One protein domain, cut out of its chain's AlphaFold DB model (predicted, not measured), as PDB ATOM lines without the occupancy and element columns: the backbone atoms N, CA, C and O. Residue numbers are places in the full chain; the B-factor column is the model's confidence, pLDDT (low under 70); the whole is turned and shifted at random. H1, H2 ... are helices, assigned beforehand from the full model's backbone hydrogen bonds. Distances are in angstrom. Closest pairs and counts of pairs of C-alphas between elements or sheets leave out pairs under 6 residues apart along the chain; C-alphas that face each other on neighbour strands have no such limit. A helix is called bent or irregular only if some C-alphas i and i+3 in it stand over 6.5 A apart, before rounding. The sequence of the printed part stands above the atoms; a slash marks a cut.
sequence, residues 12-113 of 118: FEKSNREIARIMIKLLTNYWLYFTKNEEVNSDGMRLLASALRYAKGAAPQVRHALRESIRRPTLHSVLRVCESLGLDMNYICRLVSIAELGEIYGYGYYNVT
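This is residues 12 to 113 of the 118 residues of an uncharacterized protein of Acidilobus saccharovorans (strain DSM 16705 / JCM 18335 / VKM B-2471 / 345-15) (UniProt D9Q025). The longest helix, H6, packs with its first part, residues 89 to 103, on H1, H2 and H5, and then a single arm sticks out, residues 104 to 113, of which 104 to 112 belong to H6. The body it leaves is an aligned bundle in which H1, H3, H4 and H5 close a ring, H1 beside H3, H3 beside H4, H4 beside H5 and H5 beside H1, while the short H2 sits between H3 and H6. The printed part has 102 residues with six named helices, H1 to H6 in that order along the chain, and no named strand; the class is all helix. It is compact, with a radius of gyration of the C-alphas of 14.1 A, yet elongated in outline, spanning 49 by 26 by 18 A, and the arm of H6 adds to the length.

H6 is residues 89 to 112, 34.3 A from first to last C-alpha; it begins at C-alpha 89 at (152.414, 88.954, 104.215) and ends at C-alpha 112 at (182.960, 90.487, 88.630). H1 is residues 12 to 28, 24.0 A long, and begins at C-alpha 12 at (135.758, 79.962, 95.799). H2 is residues 30 to 33, 5.4 A. H3 is residues 42 to 54, 20.2 A; it is neither bent nor irregular, but only just: C-alphas 50 and 53 are 6.1 A apart. H4 is residues 60 to 71, 16.8 A, and H5 is residues 75 to 84, 14.3 A.

H1, H3, H4, H5 and H6 form a bundle, helices set side by side, and it is up and down, each running against the one before it in the chain. H6 touches H5 with residues 89 to 92 alone, closest at the C-alphas of Glu 83 and Met 89, 6.9 A apart; the two are a helical hairpin at a shallow tilt of 29 degrees, opposite ways. With residues 92 to 99 alone H6 touches residues 24 to 28 of H1, closest at the C-alphas of Thr 28 and Leu 95, 5.9 A, at a shallow tilt of 27 degrees, the same way. With residues 96 to 103 alone it touches H2, where the C-alphas of Tyr 30 and Ala 99 come to 5.9 A. H2 also touches H3, with the C-alphas of Tyr 33 and Gly 44 4.2 A apart. H1 and H3 touch, closest at the C-alphas of Ser 15 and Tyr 54, 5.1 A, at a shallow tilt of 10 degrees, opposite ways. H3 and H4 are a helical hairpin at 25 degrees, with the C-alphas of Ala 49 and Ile 70 closest at 6.9 A. H4 and H5 are another, at 9 degrees, with the C-alphas of Ser 69 and Ser 77 closest at 4.7 A. H5 touches H1 at residues 20 to 23, closest at the C-alphas of Met 23 and Val 78, 6.7 A. H3 and H5 are apart, and H6 is apart from H3 and H4. Every O i to N i+4 pair is within hydrogen-bond range in H1, H4, H5 and H6; in H3 it is 5 of 9, and H2 is too short for such a pair.

The C-alphas of Pro 60 and Thr 113, the two farthest apart, are 50.0 A from each other. Without residues 104 to 113, which stand free, the body spans 36 by 26 by 16 A. The printed part has no cut and no long link; the link from H2 to H3 is short, and the others are tight. The mean pLDDT of the printed part is 87.4, but residues 100 to 113 are under 70.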
ATOM      1  N   PHE A  12     135.024  78.792  95.324       72.50
ATOM      2  CA  PHE A  12     135.758  79.962  95.799       72.50
ATOM      3  C   PHE A  12     137.197  79.644  96.196       72.50
ATOM      4  O   PHE A  12     138.118  80.323  95.743       72.50
ATOM      5  N   GLU A  13     137.414  78.590  96.978       81.31
ATOM      6  CA  GLU A  13     138.754  78.146  97.370       81.31
ATOM      7  C   GLU A  13     139.592  77.727  96.167       81.31
ATOM      8  O   GLU A  13     140.772  78.069  96.104       81.31
ATOM      9  N   LYS A  14     138.994  77.044  95.181       90.19
ATOM     10  CA  LYS A  14     139.702  76.651  93.953       90.19
ATOM     11  C   LYS A  14     140.163  77.879  93.167       90.19
ATOM     12  O   LYS A  14     141.335  77.986  92.822       90.19
ATOM     13  N   SER A  15     139.263  78.836  92.946       93.88
ATOM     14  CA  SER A  15     139.573  80.060  92.197       93.88
ATOM     15  C   SER A  15     140.607  80.930  92.914       93.88
ATOM     16  O   SER A  15     141.580  81.360  92.298       93.88
ATOM     17  N   ASN A  16     140.439  81.143  94.222       94.81
ATOM     18  CA  ASN A  16     141.391  81.902  95.032       94.81
ATOM     19  C   ASN A  16     142.776  81.236  95.030       94.81
ATOM     20  O   ASN A  16     143.781  81.932  94.914       94.81
ATOM     21  N   ARG A  17     142.845  79.900  95.091       95.06
ATOM     22  CA  ARG A  17     144.110  79.150  95.049       95.06
ATOM     23  C   ARG A  17     144.849  79.325  93.724       95.06
ATOM     24  O   ARG A  17     146.063  79.511  93.740       95.06
ATOM     25  N   GLU A  18     144.150  79.299  92.591       96.81
ATOM     26  CA  GLU A  18     144.794  79.543  91.292       96.81
ATOM     27  C   GLU A  18     145.283  80.991  91.158       96.81
ATOM     28  O   GLU A  18     146.400  81.220  90.692       96.81
ATOM     29  N   ILE A  19     144.510  81.973  91.638       97.56
ATOM     30  CA  ILE A  19     144.960  83.375  91.674       97.56
ATOM     31  C   ILE A  19     146.196  83.507  92.573       97.56
ATOM     32  O   ILE A  19     147.181  84.114  92.158       97.56
ATOM     33  N   ALA A  20     146.195  82.885  93.756       96.94
ATOM     34  CA  ALA A  20     147.334  82.892  94.673       96.94
ATOM     35  C   ALA A  20     148.599  82.307  94.031       96.94
ATOM     36  O   ALA A  20     149.665  82.908  94.132       96.94
ATOM     37  N   ARG A  21     148.490  81.187  93.304       96.75
ATOM     38  CA  ARG A  21     149.622  80.603  92.563       96.75
ATOM     39  C   ARG A  21     150.203  81.570  91.539       96.75
ATOM     40  O   ARG A  21     151.421  81.646  91.403       96.75
ATOM     41  N   ILE A  22     149.353  82.313  90.832       97.56
ATOM     42  CA  ILE A  22     149.799  83.311  89.855       97.56
ATOM     43  C   ILE A  22     150.501  84.479  90.556       97.56
ATOM     44  O   ILE A  22     151.571  84.883  90.105       97.56
ATOM     45  N   MET A  23     149.952  84.978  91.669       97.25
ATOM     46  CA  MET A  23     150.583  86.058  92.440       97.25
ATOM     47  C   MET A  23     151.951  85.628  92.980       97.25
ATOM     48  O   MET A  23     152.934  86.339  92.798       97.25
ATOM     49  N   ILE A  24     152.042  84.434  93.569       95.56
ATOM     50  CA  ILE A  24     153.310  83.878  94.057       95.56
ATOM     51  C   ILE A  24     154.301  83.735  92.899       95.56
ATOM     52  O   ILE A  24     155.443  84.157  93.024       95.56
ATOM     53  N   LYS A  25     153.870  83.219  91.740       95.06
ATOM     54  CA  LYS A  25     154.744  83.084  90.567       95.06
ATOM     55  C   LYS A  25     155.289  84.430  90.083       95.06
ATOM     56  O   LYS A  25     156.465  84.483  89.723       95.06
ATOM     57  N   LEU A  26     154.465  85.481  90.069       95.19
ATOM     58  CA  LEU A  26     154.910  86.839  89.744       95.19
ATOM     59  C   LEU A  26     156.012  87.290  90.708       95.19
ATOM     60  O   LEU A  26     157.080  87.692  90.265       95.19
ATOM     61  N   LEU A  27     155.767  87.164  92.013       94.25
ATOM     62  CA  LEU A  27     156.657  87.678  93.055       94.25
ATOM     63  C   LEU A  27     157.955  86.873  93.189       94.25
ATOM     64  O   LEU A  27     159.022  87.453  93.340       94.25
ATOM     65  N   THR A  28     157.906  85.545  93.071       91.06
ATOM     66  CA  THR A  28     159.111  84.696  93.084       91.06
ATOM     67  C   THR A  28     160.028  84.975  91.891       91.06
ATOM     68  O   THR A  28     161.236  84.803  91.995       91.06
ATOM     69  N   ASN A  29     159.472  85.415  90.759       90.81
ATOM     70  CA  ASN A  29     160.233  85.756  89.554       90.81
ATOM     71  C   ASN A  29     160.216  87.271  89.321       90.81
ATOM     72  O   ASN A  29     159.989  87.726  88.200       90.81
ATOM     73  N   TYR A  30     160.421  88.042  90.393       89.88
ATOM     74  CA  TYR A  30     160.315  89.499  90.379       89.88
ATOM     75  C   TYR A  30     161.114  90.138  89.233       89.88
ATOM     76  O   TYR A  30     160.546  90.833  88.398       89.88
ATOM     77  N   TRP A  31     162.397  89.789  89.112       88.38
ATOM     78  CA  TRP A  31     163.309  90.289  88.074       88.38
ATOM     79  C   TRP A  31     162.841  90.015  86.633       88.38
ATOM     80  O   TRP A  31     163.237  90.720  85.709       88.38
ATOM     81  N   LEU A  32     162.012  88.986  86.424       91.06
ATOM     82  CA  LEU A  32     161.485  88.625  85.108       91.06
ATOM     83  C   LEU A  32     160.208  89.396  84.773       91.06
ATOM     84  O   LEU A  32     159.952  89.677  83.604       91.06
ATOM     85  N   TYR A  33     159.377  89.693  85.771       95.50
ATOM     86  CA  TYR A  33     158.024  90.213  85.560       95.50
ATOM     87  C   TYR A  33     157.837  91.670  85.969       95.50
ATOM     88  O   TYR A  33     156.808  92.254  85.626       95.50
ATOM     89  N   PHE A  34     158.808  92.259  86.660       94.25
ATOM     90  CA  PHE A  34     158.769  93.640  87.115       94.25
ATOM     91  C   PHE A  34     159.914  94.447  86.511       94.25
ATOM     92  O   PHE A  34     160.984  93.931  86.190       94.25
ATOM     93  N   THR A  35     159.661  95.732  86.305       91.81
ATOM     94  CA  THR A  35     160.686  96.715  85.972       91.81
ATOM     95  C   THR A  35     161.386  97.177  87.249       91.81
ATOM     96  O   THR A  35     160.901  96.967  88.361       91.81
ATOM     97  N   LYS A  36     162.498  97.899  87.093       87.88
ATOM     98  CA  LYS A  36     163.202  98.540  88.217       87.88
ATOM     99  C   LYS A  36     162.350  99.574  88.970       87.88
ATOM    100  O   LYS A  36     162.690  99.924  90.090       87.88
ATOM    101  N   ASN A  37     161.257 100.045  88.366       91.19
ATOM    102  CA  ASN A  37     160.309 100.981  88.977       91.19
ATOM    103  C   ASN A  37     159.142 100.255  89.672       91.19
ATOM    104  O   ASN A  37     158.109 100.868  89.927       91.19
ATOM    105  N   GLU A  38     159.274  98.947  89.918       92.94
ATOM    106  CA  GLU A  38     158.244  98.097  90.528       92.94
ATOM    107  C   GLU A  38     156.944  97.991  89.704       92.94
ATOM    108  O   GLU A  38     155.881  97.629  90.218       92.94
ATOM    109  N   GLU A  39     157.000  98.285  88.406       96.38
ATOM    110  CA  GLU A  39     155.869  98.134  87.489       96.38
ATOM    111  C   GLU A  39     155.886  96.744  86.859       96.38
ATOM    112  O   GLU A  39     156.944  96.227  86.511       96.38
ATOM    113  N   VAL A  40     154.724  96.126  86.664       96.62
ATOM    114  CA  VAL A  40     154.638  94.833  85.979       96.62
ATOM    115  C   VAL A  40     154.894  95.052  84.484       96.62
ATOM    116  O   VAL A  40     154.191  95.820  83.825       96.62
ATOM    117  N   ASN A  41     155.885  94.359  83.929       96.69
ATOM    118  CA  ASN A  41     156.237  94.458  82.513       96.69
ATOM    119  C   ASN A  41     155.246  93.688  81.612       96.69
ATOM    120  O   ASN A  41     154.269  93.098  82.077       96.69
ATOM    121  N   SER A  42     155.487  93.656  80.298       96.69
ATOM    122  CA  SER A  42     154.580  93.005  79.341       96.69
ATOM    123  C   SER A  42     154.376  91.507  79.592       96.69
ATOM    124  O   SER A  42     153.265  91.002  79.420       96.69
ATOM    125  N   ASP A  43     155.418  90.789  80.014       97.06
ATOM    126  CA  ASP A  43     155.322  89.355  80.301       97.06
ATOM    127  C   ASP A  43     154.617  89.096  81.630       97.06
ATOM    128  O   ASP A  43     153.751  88.218  81.720       97.06
ATOM    129  N   GLY A  44     154.896  89.928  82.634       97.25
ATOM    130  CA  GLY A  44     154.173  89.920  83.895       97.25
ATOM    131  C   GLY A  44     152.691  90.226  83.687       97.25
ATOM    132  O   GLY A  44     151.841  89.553  84.263       97.25
ATOM    133  N   MET A  45     152.354  91.154  82.788       97.81
ATOM    134  CA  MET A  45     150.971  91.490  82.449       97.81
ATOM    135  C   MET A  45     150.237  90.338  81.773       97.81
ATOM    136  O   MET A  45     149.073  90.091  82.092       97.81
ATOM    137  N   ARG A  46     150.896  89.579  80.888       97.56
ATOM    138  CA  ARG A  46     150.313  88.356  80.305       97.56
ATOM    139  C   ARG A  46     149.994  87.329  81.389       97.56
ATOM    140  O   ARG A  46     148.912  86.737  81.383       97.56
ATOM    141  N   LEU A  47     150.912  87.142  82.340       97.31
ATOM    142  CA  LEU A  47     150.717  86.231  83.464       97.31
ATOM    143  C   LEU A  47     149.611  86.724  84.413       97.31
ATOM    144  O   LEU A  47     148.732  85.943  84.778       97.31
ATOM    145  N   LEU A  48     149.593  88.011  84.751       96.44
ATOM    146  CA  LEU A  48     148.589  88.627  85.614       96.44
ATOM    147  C   LEU A  48     147.191  88.576  84.979       96.44
ATOM    148  O   LEU A  48     146.234  88.154  85.625       96.44
ATOM    149  N   ALA A  49     147.069  88.896  83.688       95.56
ATOM    150  CA  ALA A  49     145.814  88.793  82.942       95.56
ATOM    151  C   ALA A  49     145.277  87.355  82.902       95.56
ATOM    152  O   ALA A  49     144.066  87.133  82.900       95.56
ATOM    153  N   SER A  50     146.164  86.357  82.944       96.38
ATOM    154  CA  SER A  50     145.775  84.949  83.010       96.38
ATOM    155  C   SER A  50     144.965  84.608  84.276       96.38
ATOM    156  O   SER A  50     144.112  83.715  84.232       96.38
ATOM    157  N   ALA A  51     145.143  85.369  85.365       95.75
ATOM    158  CA  ALA A  51     144.378  85.212  86.603       95.75
ATOM    159  C   ALA A  51     142.905  85.627  86.457       95.75
ATOM    160  O   ALA A  51     142.051  85.132  87.198       95.75
ATOM    161  N   LEU A  52     142.566  86.471  85.472       93.94
ATOM    162  CA  LEU A  52     141.185  86.910  85.237       93.94
ATOM    163  C   LEU A  52     140.246  85.749  84.892       93.94
ATOM    164  O   LEU A  52     139.051  85.829  85.184       93.94
ATOM    165  N   ARG A  53     140.775  84.639  84.360       94.38
ATOM    166  CA  ARG A  53     139.996  83.415  84.099       94.38
ATOM    167  C   ARG A  53     139.356  82.837  85.365       94.38
ATOM    168  O   ARG A  53     138.301  82.216  85.281       94.38
ATOM    169  N   TYR A  54     139.948  83.088  86.531       95.38
ATOM    170  CA  TYR A  54     139.461  82.609  87.827       95.38
ATOM    171  C   TYR A  54     138.643  83.665  88.584       95.38
ATOM    172  O   TYR A  54     137.988  83.357  89.578       95.38
ATOM    173  N   ALA A  55     138.599  84.911  88.100       92.00
ATOM    174  CA  ALA A  55     137.958  86.020  88.803       92.00
ATOM    175  C   ALA A  55     136.452  85.809  89.038       92.00
ATOM    176  O   ALA A  55     135.904  86.331  90.008       92.00
ATOM    177  N   LYS A  56     135.759  85.054  88.171       90.94
ATOM    178  CA  LYS A  56     134.319  84.772  88.320       90.94
ATOM    179  C   LYS A  56     134.027  83.951  89.579       90.94
ATOM    180  O   LYS A  56     133.073  84.265  90.287       90.94
ATOM    181  N   GLY A  57     134.861  82.954  89.859       91.31
ATOM    182  CA  GLY A  57     134.722  82.091  91.028       91.31
ATOM    183  C   GLY A  57     135.414  82.627  92.278       91.31
ATOM    184  O   GLY A  57     135.242  82.044  93.331       91.31
ATOM    185  N   ALA A  58     136.176  83.718  92.196       93.25
ATOM    186  CA  ALA A  58     136.875  84.294  93.342       93.25
ATOM    187  C   ALA A  58     135.950  85.087  94.282       93.25
ATOM    188  O   ALA A  58     134.888  85.587  93.885       93.25
ATOM    189  N   ALA A  59     136.402  85.256  95.527       93.12
ATOM    190  CA  ALA A  59     135.731  86.113  96.500       93.12
ATOM    191  C   ALA A  59     135.663  87.581  96.003       93.12
ATOM    192  O   ALA A  59     136.577  88.032  95.300       93.12
ATOM    193  N   PRO A  60     134.607  88.357  96.330       94.19
ATOM    194  CA  PRO A  60     134.422  89.715  95.808       94.19
ATOM    195  C   PRO A  60     135.614  90.655  96.026       94.19
ATOM    196  O   PRO A  60     135.998  91.364  95.096       94.19
ATOM    197  N   GLN A  61     136.235  90.613  97.207       95.31
ATOM    198  CA  GLN A  61     137.406  91.421  97.550       95.31
ATOM    199  C   GLN A  61     138.634  91.066  96.699       95.31
ATOM    200  O   GLN A  61     139.320  91.962  96.212       95.31
ATOM    201  N   VAL A  62     138.847  89.773  96.431       96.62
ATOM    202  CA  VAL A  62     139.939  89.280  95.575       96.62
ATOM    203  C   VAL A  62     139.728  89.745  94.143       96.62
ATOM    204  O   VAL A  62     140.639  90.257  93.498       96.62
ATOM    205  N   ARG A  63     138.497  89.625  93.641       95.94
ATOM    206  CA  ARG A  63     138.133  90.085  92.298       95.94
ATOM    207  C   ARG A  63     138.310  91.595  92.139       95.94
ATOM    208  O   ARG A  63     138.746  92.030  91.077       95.94
ATOM    209  N   HIS A  64     137.961  92.384  93.154       96.06
ATOM    210  CA  HIS A  64     138.174  93.831  93.131       96.06
ATOM    211  C   HIS A  64     139.669  94.166  93.076       96.06
ATOM    212  O   HIS A  64     140.096  94.884  92.174       96.06
ATOM    213  N   ALA A  65     140.469  93.586  93.974       97.44
ATOM    214  CA  ALA A  65     141.915  93.790  93.996       97.44
ATOM    215  C   ALA A  65     142.578  93.371  92.672       97.44
ATOM    216  O   ALA A  65     143.391  94.115  92.132       97.44
ATOM    217  N   LEU A  66     142.178  92.228  92.106       97.56
ATOM    218  CA  LEU A  66     142.714  91.730  90.836       97.56
ATOM    219  C   LEU A  66     142.387  92.652  89.651       97.56
ATOM    220  O   LEU A  66     143.192  92.807  88.741       97.56
ATOM    221  N   ARG A  67     141.204  93.274  89.625       96.50
ATOM    222  CA  ARG A  67     140.875  94.248  88.572       96.50
ATOM    223  C   ARG A  67     141.708  95.515  88.700       96.50
ATOM    224  O   ARG A  67     142.190  96.023  87.691       96.50
ATOM    225  N   GLU A  68     141.906  95.992  89.926       96.12
ATOM    226  CA  GLU A  68     142.753  97.158  90.169       96.12
ATOM    227  C   GLU A  68     144.218  96.885  89.818       96.12
ATOM    228  O   GLU A  68     144.855  97.762  89.238       96.12
ATOM    229  N   SER A  69     144.731  95.673  90.061       97.00
ATOM    230  CA  SER A  69     146.096  95.320  89.655       97.00
ATOM    231  C   SER A  69     146.280  95.237  88.144       97.00
ATOM    232  O   SER A  69     147.352  95.550  87.650       97.00
ATOM    233  N   ILE A  70     145.239  94.915  87.374       95.38
ATOM    234  CA  ILE A  70     145.291  95.023  85.906       95.38
ATOM    235  C   ILE A  70     145.264  96.487  85.453       95.38
ATOM    236  O   ILE A  70     145.934  96.850  84.488       95.38
ATOM    237  N   ARG A  71     144.489  97.340  86.136       95.81
ATOM    238  CA  ARG A  71     144.352  98.765  85.796       95.81
ATOM    239  C   ARG A  71     145.602  99.575  86.144       95.81
ATOM    240  O   ARG A  71     145.913 100.537  85.447       95.81
ATOM    241  N   ARG A  72     146.274  99.224  87.241       96.00
ATOM    242  CA  ARG A  72     147.475  99.890  87.765       96.00
ATOM    243  C   ARG A  72     148.522  98.842  88.141       96.00
ATOM    244  O   ARG A  72     148.680  98.547  89.328       96.00
ATOM    245  N   PRO A  73     149.215  98.274  87.146       96.19
ATOM    246  CA  PRO A  73     150.012  97.074  87.323       96.19
ATOM    247  C   PRO A  73     151.358  97.377  87.973       96.19
ATOM    248  O   PRO A  73     152.378  97.559  87.321       96.19
ATOM    249  N   THR A  74     151.336  97.427  89.298       97.19
ATOM    250  CA  THR A  74     152.481  97.724  90.171       97.19
ATOM    251  C   THR A  74     152.674  96.607  91.189       97.19
ATOM    252  O   THR A  74     151.715  95.893  91.509       97.19
ATOM    253  N   LEU A  75     153.869  96.493  91.768       95.94
ATOM    254  CA  LEU A  75     154.146  95.607  92.899       95.94
ATOM    255  C   LEU A  75     153.125  95.817  94.017       95.94
ATOM    256  O   LEU A  75     152.490  94.859  94.455       95.94
ATOM    257  N   HIS A  76     152.872  97.072  94.395       96.12
ATOM    258  CA  HIS A  76     151.868  97.409  95.401       96.12
ATOM    259  C   HIS A  76     150.490  96.809  95.077       96.12
ATOM    260  O   HIS A  76     149.858  96.185  95.929       96.12
ATOM    261  N   SER A  77     150.027  96.935  93.830       97.38
ATOM    262  CA  SER A  77     148.738  96.371  93.421       97.38
ATOM    263  C   SER A  77     148.698  94.838  93.494       97.38
ATOM    264  O   SER A  77     147.673  94.276  93.874       97.38
ATOM    265  N   VAL A  78     149.811  94.158  93.197       97.19
ATOM    266  CA  VAL A  78     149.945  92.696  93.313       97.19
ATOM    267  C   VAL A  78     149.936  92.273  94.784       97.19
ATOM    268  O   VAL A  78     149.223  91.337  95.148       97.19
ATOM    269  N   LEU A  79     150.632  93.005  95.657       96.56
ATOM    270  CA  LEU A  79     150.619  92.771  97.104       96.56
ATOM    271  C   LEU A  79     149.213  92.932  97.699       96.56
ATOM    272  O   LEU A  79     148.809  92.127  98.536       96.56
ATOM    273  N   ARG A  80     148.422  93.895  97.213       97.56
ATOM    274  CA  ARG A  80     147.010  94.050  97.606       97.56
ATOM    275  C   ARG A  80     146.152  92.848  97.207       97.56
ATOM    276  O   ARG A  80     145.224  92.496  97.937       97.56
ATOM    277  N   VAL A  81     146.459  92.183  96.090       97.81
ATOM    278  CA  VAL A  81     145.804  90.911  95.742       97.81
ATOM    279  C   VAL A  81     146.187  89.827  96.751       97.81
ATOM    280  O   VAL A  81     145.293  89.154  97.263       97.81
ATOM    281  N   CYS A  82     147.471  89.690  97.099       97.19
ATOM    282  CA  CYS A  82     147.940  88.737  98.116       97.19
ATOM    283  C   CYS A  82     147.268  88.947  99.482       97.19
ATOM    284  O   CYS A  82     146.803  87.985 100.093       97.19
ATOM    285  N   GLU A  83     147.151  90.197  99.922       96.94
ATOM    286  CA  GLU A  83     146.458  90.561 101.159       96.94
ATOM    287  C   GLU A  83     144.975  90.164 101.099       96.94
ATOM    288  O   GLU A  83     144.460  89.513 102.006       96.94
ATOM    289  N   SER A  84     144.289  90.460  99.986       96.44
ATOM    290  CA  SER A  84     142.873  90.100  99.802       96.44
ATOM    291  C   SER A  84     142.615  88.587  99.768       96.44
ATOM    292  O   SER A  84     141.501  88.142 100.058       96.44
ATOM    293  N   LEU A  85     143.638  87.807  99.405       96.06
ATOM    294  CA  LEU A  85     143.641  86.345  99.416       96.06
ATOM    295  C   LEU A  85     143.910  85.767 100.815       96.06
ATOM    296  O   LEU A  85     143.786  84.555 100.987       96.06
ATOM    297  N   GLY A  86     144.271  86.602 101.795       94.94
ATOM    298  CA  GLY A  86     144.641  86.168 103.141       94.94
ATOM    299  C   GLY A  86     145.989  85.445 103.198       94.94
ATOM    300  O   GLY A  86     146.168  84.561 104.033       94.94
ATOM    301  N   LEU A  87     146.918  85.762 102.288       93.31
ATOM    302  CA  LEU A  87     148.266  85.190 102.319       93.31
ATOM    303  C   LEU A  87     149.088  85.793 103.468       93.31
ATOM    304  O   LEU A  87     148.901  86.952 103.833       93.31
ATOM    305  N   ASP A  88     150.030  85.017 104.016       92.38
ATOM    306  CA  ASP A  88     150.969  85.518 105.026       92.38
ATOM    307  C   ASP A  88     151.893  86.577 104.414       92.38
ATOM    308  O   ASP A  88     152.828  86.269 103.670       92.38
ATOM    309  N   MET A  89     151.649  87.839 104.756       90.81
ATOM    310  CA  MET A  89     152.414  88.954 104.215       90.81
ATOM    311  C   MET A  89     153.879  88.942 104.663       90.81
ATOM    312  O   MET A  89     154.726  89.408 103.909       90.81
ATOM    313  N   ASN A  90     154.229  88.331 105.803       90.12
ATOM    314  CA  ASN A  90     155.636  88.177 106.194       90.12
ATOM    315  C   ASN A  90     156.377  87.213 105.262       90.12
ATOM    316  O   ASN A  90     157.558  87.395 104.963       90.12
ATOM    317  N   TYR A  91     155.702  86.159 104.805       89.06
ATOM    318  CA  TYR A  91     156.234  85.270 103.777       89.06
ATOM    319  C   TYR A  91     156.344  85.984 102.424       89.06
ATOM    320  O   TYR A  91     157.383  85.900 101.772       89.06
ATOM    321  N   ILE A  92     155.318  86.744 102.032       92.00
ATOM    322  CA  ILE A  92     155.315  87.491 100.769       92.00
ATOM    323  C   ILE A  92     156.429  88.548 100.723       92.00
ATOM    324  O   ILE A  92     157.170  88.594  99.744       92.00
ATOM    325  N   CYS A  93     156.609  89.340 101.782       87.75
ATOM    326  CA  CYS A  93     157.701  90.311 101.861       87.75
ATOM    327  C   CYS A  93     159.068  89.626 101.747       87.75
ATOM    328  O   CYS A  93     159.927  90.103 101.016       87.75
ATOM    329  N   ARG A  94     159.252  88.457 102.384       86.00
ATOM    330  CA  ARG A  94     160.487  87.669 102.240       86.00
ATOM    331  C   ARG A  94     160.739  87.221 100.800       86.00
ATOM    332  O   ARG A  94     161.886  87.260 100.370       86.00
ATOM    333  N   LEU A  95     159.706  86.817 100.054       85.00
ATOM    334  CA  LEU A  95     159.860  86.460  98.638       85.00
ATOM    335  C   LEU A  95     160.368  87.640  97.806       85.00
ATOM    336  O   LEU A  95     161.281  87.456  97.005       85.00
ATOM    337  N   VAL A  96     159.805  88.831  98.022       84.25
ATOM    338  CA  VAL A  96     160.227  90.051  97.319       84.25
ATOM    339  C   VAL A  96     161.670  90.401  97.685       84.25
ATOM    340  O   VAL A  96     162.498  90.521  96.790       84.25
ATOM    341  N   SER A  97     162.012  90.429  98.979       83.06
ATOM    342  CA  SER A  97     163.377  90.740  99.426       83.06
ATOM    343  C   SER A  97     164.418  89.752  98.894       83.06
ATOM    344  O   SER A  97     165.514  90.155  98.521       83.06
ATOM    345  N   ILE A  98     164.105  88.452  98.832       77.12
ATOM    346  CA  ILE A  98     165.015  87.454  98.248       77.12
ATOM    347  C   ILE A  98     165.192  87.697  96.747       77.12
ATOM    348  O   ILE A  98     166.304  87.564  96.239       77.12
ATOM    349  N   ALA A  99     164.123  88.048  96.034       71.75
ATOM    350  CA  ALA A  99     164.191  88.295  94.602       71.75
ATOM    351  C   ALA A  99     164.978  89.579  94.268       71.75
ATOM    352  O   ALA A  99     165.773  89.566  93.330       71.75
ATOM    353  N   GLU A 100     164.836  90.635  95.075       67.62
ATOM    354  CA  GLU A 100     165.644  91.862  94.994       67.62
ATOM    355  C   GLU A 100     167.123  91.598  95.318       67.62
ATOM    356  O   GLU A 100     168.019  92.040  94.600       67.62
ATOM    357  N   LEU A 101     167.408  90.811  96.362       67.56
ATOM    358  CA  LEU A 101     168.778  90.404  96.695       67.56
ATOM    359  C   LEU A 101     169.394  89.530  95.595       67.56
ATOM    360  O   LEU A 101     170.574  89.675  95.284       67.56
ATOM    361  N   GLY A 102     168.608  88.648  94.977       59.16
ATOM    362  CA  GLY A 102     169.025  87.858  93.819       59.16
ATOM    363  C   GLY A 102     169.440  88.726  92.626       59.16
ATOM    364  O   GLY A 102     170.382  88.367  91.924       59.16
ATOM    365  N   GLU A 103     168.814  89.891  92.435       53.53
ATOM    366  CA  GLU A 103     169.237  90.884  91.441       53.53
ATOM    367  C   GLU A 103     170.579  91.529  91.829       53.53
ATOM    368  O   GLU A 103     171.473  91.624  90.990       53.53
ATOM    369  N   ILE A 104     170.773  91.877  93.106       51.34
ATOM    370  CA  ILE A 104     172.037  92.442  93.619       51.34
ATOM    371  C   ILE A 104     173.200  91.450  93.447       51.34
ATOM    372  O   ILE A 104     174.264  91.820  92.944       51.34
ATOM    373  N   TYR A 105     173.008  90.176  93.803       46.59
ATOM    374  CA  TYR A 105     174.044  89.149  93.646       46.59
ATOM    375  C   TYR A 105     174.207  88.674  92.197       46.59
ATOM    376  O   TYR A 105     175.324  88.345  91.800       46.59
ATOM    377  N   GLY A 106     173.147  88.691  91.386       50.88
ATOM    378  CA  GLY A 106     173.223  88.447  89.945       50.88
ATOM    379  C   GLY A 106     174.051  89.521  89.239       50.88
ATOM    380  O   GLY A 106     174.993  89.199  88.520       50.88
ATOM    381  N   TYR A 107     173.795  90.803  89.518       45.12
ATOM    382  CA  TYR A 107     174.620  91.909  89.016       45.12
ATOM    383  C   TYR A 107     176.054  91.873  89.559       45.12
ATOM    384  O   TYR A 107     176.978  92.236  88.832       45.12
ATOM    385  N   GLY A 108     176.259  91.414  90.798       43.19
ATOM    386  CA  GLY A 108     177.591  91.189  91.364       43.19
ATOM    387  C   GLY A 108     178.361  90.072  90.653       43.19
ATOM    388  O   GLY A 108     179.532  90.242  90.336       43.19
ATOM    389  N   TYR A 109     177.715  88.955  90.315       40.81
ATOM    390  CA  TYR A 109     178.379  87.857  89.606       40.81
ATOM    391  C   TYR A 109     178.660  88.180  88.132       40.81
ATOM    392  O   TYR A 109     179.741  87.849  87.639       40.81
ATOM    393  N   TYR A 110     177.753  88.876  87.439       38.09
ATOM    394  CA  TYR A 110     177.965  89.262  86.038       38.09
ATOM    395  C   TYR A 110     178.938  90.440  85.857       38.09
ATOM    396  O   TYR A 110     179.556  90.535  84.801       38.09
ATOM    397  N   ASN A 111     179.142  91.300  86.866       40.28
ATOM    398  CA  ASN A 111     180.127  92.394  86.788       40.28
ATOM    399  C   ASN A 111     181.500  92.063  87.394       40.28
ATOM    400  O   ASN A 111     182.431  92.844  87.224       40.28
ATOM    401  N   VAL A 112     181.661  90.921  88.072       42.22
ATOM    402  CA  VAL A 112     182.960  90.487  88.630       42.22
ATOM    403  C   VAL A 112     183.599  89.359  87.799       42.22
ATOM    404  O   VAL A 112     184.746  88.991  88.027       42.22
ATOM    405  N   THR A 113     182.910  88.841  86.773       42.41
ATOM    406  CA  THR A 113     183.421  87.761  85.902       42.41
ATOM    407  C   THR A 113     183.532  88.124  84.421       42.41
ATOM    408  O   THR A 113     183.567  87.237  83.573       42.41
TER     409      THR A 113